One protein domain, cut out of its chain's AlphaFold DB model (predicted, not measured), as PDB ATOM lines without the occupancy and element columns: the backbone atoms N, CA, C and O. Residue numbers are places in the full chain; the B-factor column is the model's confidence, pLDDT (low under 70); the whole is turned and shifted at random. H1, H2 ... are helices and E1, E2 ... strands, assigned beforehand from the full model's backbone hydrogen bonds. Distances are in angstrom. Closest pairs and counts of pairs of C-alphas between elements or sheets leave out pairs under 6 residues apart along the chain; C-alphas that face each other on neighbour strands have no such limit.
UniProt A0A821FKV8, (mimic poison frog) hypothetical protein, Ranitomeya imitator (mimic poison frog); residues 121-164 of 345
ATOM      1  N   ILE A 121     150.461 128.500 123.489       86.06
ATOM      2  CA  ILE A 121     150.446 127.123 123.995       86.06
ATOM      3  C   ILE A 121     151.569 126.323 123.340       86.06
ATOM      4  O   ILE A 121     151.478 125.967 122.165       86.06
ATOM      5  N   THR A 122     152.584 125.944 124.115       84.88
ATOM      6  CA  THR A 122     153.682 125.085 123.640       84.88
ATOM      7  C   THR A 122     153.932 123.905 124.578       84.88
ATOM      8  O   THR A 122     153.464 123.887 125.718       84.88
ATOM      9  N   GLY A 123     154.598 122.862 124.078       86.19
ATOM     10  CA  GLY A 123     155.011 121.723 124.899       86.19
ATOM     11  C   GLY A 123     156.010 122.159 125.971       86.19
ATOM     12  O   GLY A 123     156.838 123.025 125.722       86.19
ATOM     13  N   TYR A 124     155.940 121.580 127.166       87.31
ATOM     14  CA  TYR A 124     156.939 121.823 128.201       87.31
ATOM     15  C   TYR A 124     158.290 121.250 127.758       87.31
ATOM     16  O   TYR A 124     158.350 120.097 127.338       87.31
ATOM     17  N   HIS A 125     159.356 122.040 127.851       87.25
ATOM     18  CA  HIS A 125     160.725 121.645 127.510       87.25
ATOM     19  C   HIS A 125     161.723 122.260 128.510       87.25
ATOM     20  O   HIS A 125     161.350 123.081 129.348       87.25
ATOM     21  N   THR A 126     162.996 121.862 128.451       88.12
ATOM     22  CA  THR A 126     164.042 122.301 129.400       88.12
ATOM     23  C   THR A 126     164.283 123.812 129.352       88.12
ATOM     24  O   THR A 126     164.421 124.451 130.390       88.12
ATOM     25  N   GLN A 127     164.239 124.399 128.158       89.12
ATOM     26  CA  GLN A 127     164.373 125.843 127.919       89.12
ATOM     27  C   GLN A 127     163.060 126.631 128.124       89.12
ATOM     28  O   GLN A 127     162.948 127.768 127.674       89.12
ATOM     29  N   TRP A 128     162.038 126.055 128.773       88.31
ATOM     30  CA  TRP A 128     160.724 126.697 128.941       88.31
ATOM     31  C   TRP A 128     160.817 128.105 129.550       88.31
ATOM     32  O   TRP A 128     160.137 129.023 129.093       88.31
ATOM     33  N   ASN A 129     161.667 128.282 130.568       89.50
ATOM     34  CA  ASN A 129     161.852 129.588 131.203       89.50
ATOM     35  C   ASN A 129     162.477 130.593 130.231       89.50
ATOM     36  O   ASN A 129     161.960 131.693 130.120       89.50
ATOM     37  N   GLN A 130     163.482 130.185 129.449       90.69
ATOM     38  CA  GLN A 130     164.108 131.049 128.441       90.69
ATOM     39  C   GLN A 130     163.086 131.515 127.397       90.69
ATOM     40  O   GLN A 130     162.993 132.704 127.121       90.69
ATOM     41  N   VAL A 131     162.251 130.607 126.877       89.06
ATOM     42  CA  VAL A 131     161.183 130.963 125.924       89.06
ATOM     43  C   VAL A 131     160.182 131.930 126.548       89.06
ATOM     44  O   VAL A 131     159.783 132.908 125.919       89.06
ATOM     45  N   ARG A 132     159.778 131.683 127.795       90.38
ATOM     46  CA  ARG A 132     158.873 132.580 128.515       90.38
ATOM     47  C   ARG A 132     159.504 133.960 128.717       90.38
ATOM     48  O   ARG A 132     158.805 134.959 128.586       90.38
ATOM     49  N   ASP A 133     160.787 134.028 129.042       91.81
ATOM     50  CA  ASP A 133     161.479 135.286 129.308       91.81
ATOM     51  C   ASP A 133     161.676 136.081 128.002       91.81
ATOM     52  O   ASP A 133     161.373 137.270 127.970       91.81
ATOM     53  N   ILE A 134     162.003 135.414 126.885       91.69
ATOM     54  CA  ILE A 134     162.002 136.008 125.533       91.69
ATOM     55  C   ILE A 134     160.626 136.598 125.202       91.69
ATOM     56  O   ILE A 134     160.529 137.755 124.794       91.69
ATOM     57  N   LEU A 135     159.547 135.834 125.409       90.19
ATOM     58  CA  LEU A 135     158.189 136.313 125.135       90.19
ATOM     59  C   LEU A 135     157.824 137.534 125.979       90.19
ATOM     60  O   LEU A 135     157.167 138.430 125.466       90.19
ATOM     61  N   ASN A 136     158.246 137.589 127.245       90.31
ATOM     62  CA  ASN A 136     158.020 138.759 128.096       90.31
ATOM     63  C   ASN A 136     158.828 139.974 127.629       90.31
ATOM     64  O   ASN A 136     158.266 141.062 127.519       90.31
ATOM     65  N   ASN A 137     160.111 139.788 127.320       92.44
ATOM     66  CA  ASN A 137     161.012 140.875 126.932       92.44
ATOM     67  C   ASN A 137     160.610 141.508 125.594       92.44
ATOM     68  O   ASN A 137     160.699 142.721 125.424       92.44
ATOM     69  N   HIS A 138     160.119 140.691 124.662       90.81
ATOM     70  CA  HIS A 138     159.774 141.122 123.310       90.81
ATOM     71  C   HIS A 138     158.265 141.250 123.069       90.81
ATOM     72  O   HIS A 138     157.854 141.506 121.937       90.81
ATOM     73  N   TRP A 139     157.421 141.136 124.106       90.88
ATOM     74  CA  TRP A 139     155.960 141.231 123.944       90.88
ATOM     75  C   TRP A 139     155.525 142.550 123.302       90.88
ATOM     76  O   TRP A 139     154.553 142.583 122.549       90.88
ATOM     77  N   ARG A 140     156.299 143.618 123.546       89.31
ATOM     78  CA  ARG A 140     156.054 144.955 122.997       89.31
ATOM     79  C   ARG A 140     155.959 144.981 121.473       89.31
ATOM     80  O   ARG A 140     155.207 145.787 120.945       89.31
ATOM     81  N   ILE A 141     156.667 144.086 120.780       89.12
ATOM     82  CA  ILE A 141     156.617 143.976 119.315       89.12
ATOM     83  C   ILE A 141     155.191 143.646 118.856       89.12
ATOM     84  O   ILE A 141     154.697 144.235 117.902       89.12
ATOM     85  N   LEU A 142     154.506 142.748 119.568       83.94
ATOM     86  CA  LEU A 142     153.138 142.344 119.240       83.94
ATOM     87  C   LEU A 142     152.093 143.355 119.714       83.94
ATOM     88  O   LEU A 142     150.999 143.387 119.166       83.94
ATOM     89  N   THR A 143     152.391 144.171 120.727       87.00
ATOM     90  CA  THR A 143     151.469 145.227 121.180       87.00
ATOM     91  C   THR A 143     151.630 146.538 120.410       87.00
ATOM     92  O   THR A 143     150.787 147.413 120.557       87.00
ATOM     93  N   ALA A 144     152.717 146.705 119.650       89.31
ATOM     94  CA  ALA A 144     152.959 147.899 118.841       89.31
ATOM     95  C   ALA A 144     152.030 147.974 117.619       89.31
ATOM     96  O   ALA A 144     151.652 149.071 117.214       89.31
ATOM     97  N   ASP A 145     151.646 146.826 117.054       89.06
ATOM     98  CA  ASP A 145     150.645 146.766 115.993       89.06
ATOM     99  C   ASP A 145     149.220 146.843 116.569       89.06
ATOM    100  O   ASP A 145     148.859 146.157 117.530       89.06
ATOM    101  N   THR A 146     148.398 147.710 115.977       86.44
ATOM    102  CA  THR A 146     147.055 148.026 116.477       86.44
ATOM    103  C   THR A 146     146.068 146.889 116.244       86.44
ATOM    104  O   THR A 146     145.171 146.694 117.065       86.44
ATOM    105  N   GLN A 147     146.235 146.105 115.172       85.81
ATOM    106  CA  GLN A 147     145.366 144.962 114.884       85.81
ATOM    107  C   GLN A 147     145.643 143.805 115.846       85.81
ATOM    108  O   GLN A 147     144.710 143.223 116.406       85.81
ATOM    109  N   THR A 148     146.913 143.484 116.100       82.12
ATOM    110  CA  THR A 148     147.278 142.436 117.061       82.12
ATOM    111  C   THR A 148     146.932 142.827 118.493       82.12
ATOM    112  O   THR A 148     146.409 141.982 119.224       82.12
ATOM    113  N   ALA A 149     147.140 144.090 118.889       85.44
ATOM    114  CA  ALA A 149     146.839 144.588 120.234       85.44
ATOM    115  C   ALA A 149     145.364 144.418 120.646       85.44
ATOM    116  O   ALA A 149     145.081 144.240 121.828       85.44
ATOM    117  N   GLN A 150     144.425 144.413 119.690       85.44
ATOM    118  CA  GLN A 150     142.996 144.190 119.960       85.44
ATOM    119  C   GLN A 150     142.667 142.743 120.362       85.44
ATOM    120  O   GLN A 150     141.657 142.499 121.022       85.44
ATOM    121  N   VAL A 151     143.492 141.773 119.954       83.75
ATOM    122  CA  VAL A 151     143.197 140.332 120.082       83.75
ATOM    123  C   VAL A 151     144.081 139.655 121.137       83.75
ATOM    124  O   VAL A 151     143.713 138.626 121.719       83.75
ATOM    125  N   ILE A 152     145.260 140.215 121.406       85.69
ATOM    126  CA  ILE A 152     146.210 139.689 122.391       85.69
ATOM    127  C   ILE A 152     146.045 140.369 123.753       85.69
ATOM    128  O   ILE A 152     145.497 141.455 123.886       85.69
ATOM    129  N   SER A 153     146.532 139.709 124.799       86.00
ATOM    130  CA  SER A 153     146.524 140.256 126.158       86.00
ATOM    131  C   SER A 153     147.640 141.294 126.365       86.00
ATOM    132  O   SER A 153     148.693 141.198 125.729       86.00
ATOM    133  N   PRO A 154     147.490 142.223 127.336       84.81
ATOM    134  CA  PRO A 154     148.535 143.197 127.682       84.81
ATOM    135  C   PRO A 154     149.874 142.574 128.114       84.81
ATOM    136  O   PRO A 154     150.905 143.239 128.121       84.81
ATOM    137  N   ARG A 155     149.865 141.297 128.513       86.44
ATOM    138  CA  ARG A 155     151.047 140.511 128.890       86.44
ATOM    139  C   ARG A 155     150.950 139.119 128.274       86.44
ATOM    140  O   ARG A 155     149.840 138.601 128.186       86.44
ATOM    141  N   PRO A 156     152.072 138.465 127.934       88.00
ATOM    142  CA  PRO A 156     152.039 137.153 127.301       88.00
ATOM    143  C   PRO A 156     151.404 136.105 128.216       88.00
ATOM    144  O   PRO A 156     151.938 135.750 129.270       88.00
ATOM    145  N   LEU A 157     150.283 135.532 127.779       88.00
ATOM    146  CA  LEU A 157     149.675 134.386 128.447       88.00
ATOM    147  C   LEU A 157     150.275 133.084 127.901       88.00
ATOM    148  O   LEU A 157     149.774 132.485 126.948       88.00
ATOM    149  N   VAL A 158     151.363 132.630 128.523       87.69
ATOM    150  CA  VAL A 158     152.118 131.437 128.103       87.69
ATOM    151  C   VAL A 158     151.665 130.210 128.899       87.69
ATOM    152  O   VAL A 158     151.725 130.195 130.127       87.69
ATOM    153  N   THR A 159     151.211 129.158 128.214       87.50
ATOM    154  CA  THR A 159     150.734 127.911 128.835       87.50
ATOM    155  C   THR A 159     151.512 126.707 128.315       87.50
ATOM    156  O   THR A 159     151.564 126.450 127.114       87.50
ATOM    157  N   ALA A 160     152.100 125.939 129.231       85.81
ATOM    158  CA  ALA A 160     152.801 124.706 128.897       85.81
ATOM    159  C   ALA A 160     151.823 123.525 128.856       85.81
ATOM    160  O   ALA A 160     151.109 123.275 129.830       85.81
ATOM    161  N   LYS A 161     151.835 122.750 127.771       83.69
ATOM    162  CA  LYS A 161     151.199 121.422 127.705       83.69
ATOM    163  C   LYS A 161     152.237 120.318 127.917       83.69
ATOM    164  O   LYS A 161     153.426 120.535 127.702       83.69
ATOM    165  N   ARG A 162     151.806 119.114 128.307       81.06
ATOM    166  CA  ARG A 162     152.711 117.954 128.396       81.06
ATOM    167  C   ARG A 162     153.375 117.712 127.035       81.06
ATOM    168  O   ARG A 162     152.682 117.688 126.017       81.06
ATOM    169  N   ALA A 163     154.692 117.529 127.024       82.69
ATOM    170  CA  ALA A 163     155.401 117.072 125.834       82.69
ATOM    171  C   ALA A 163     154.942 115.651 125.440       82.69
ATOM    172  O   ALA A 163     154.550 114.873 126.319       82.69
ATOM    173  N   PRO A 164     154.962 115.304 124.140       78.62
ATOM    174  CA  PRO A 164     154.702 113.937 123.709       78.62
ATOM    175  C   PRO A 164     155.760 113.004 124.308       78.62
ATOM    176  O   PRO A 164     156.955 113.281 124.224       78.62
TER     177      PRO A 164
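AT A GLANCE: This is residues 121 to 164 of the 345 residues of the protein "(mimic poison frog) hypothetical protein" of Ranitomeya imitator (mimic poison frog) (UniProt A0A821FKV8). Picture a long, open loop of chain: H1 and H2, end to end, make one long side, H3 sits at the turn at the far end, and residues 150 to 157 with E2 make the way back. At the near end E2 comes in beside E1 as a sheet of two short parallel strands, and there are few contacts across the loop. The printed part has 44 residues, with three named helices and two named strands, in the order E1, H1, H2, H3, E2, and its class is mixed, helices and strands. The whole is loose, with a radius of gyration of the C-alphas of 11.9 A, and spans 35 by 18 by 11 A.

IN THESE COORDINATES: Begin with the sheet: find C-alpha 121 at (150.446, 127.123, 123.995), where strand E1, residues 121 to 123, begins; it is 7.1 A long. Its neighbour E2, residues 158 to 161, runs 10.1 A and ends at C-alpha 161, at (151.199, 121.422, 127.705). Now look for C-alpha 128 at (160.724, 126.697, 128.941); from there H1, residues 128 to 137, the longest helix, runs 14.3 A. H2, residues 139 to 144, is 8.9 A long, and H3, residues 146 to 149, is 5.1 A long.

HOW THE PARTS SIT: In the sheet, E1 and E2 are parallel, with 43 degrees between their directions. Look at C-alphas 123 and 161, which face each other at 4.7 A. Across the pair, N 161 and O 122 are within hydrogen-bond range at 2.9 A, and so are N 122 and O 159 at 3.2 A. E1, then H1, H2 and H3, then E2 form a strand-helix-strand unit, two parallel neighbour strands with helices between them along the chain. H1 and E2 have 1 pair of C-alphas within 8 A, those of Arg 132 and Val 158, 6.9 A apart. H1 and H2 meet only through their link. H2 and H3 only just touch, and only at the corner by their link, with 3 pairs of C-alphas within 8 A; the closest are those of Thr 143 and Ala 149, 4.8 A. H1 and H3 are apart, and E2 is apart from H2. In H1 and H2 every O i to N i+4 pair is within hydrogen-bond range, while H3 is too short for such a pair.

THE WHOLE: The two C-alphas farthest apart are those of Thr 146 and Pro 164, 35.7 A, and the outline is only just a rod. The printed part has no cut. The links E1 to H1, H1 to H2 and H2 to H3 are tight, and the link from H3 to E2, with 8 residues, is short. The mean pLDDT of the printed part is 87.2, and no printed residue is under 70.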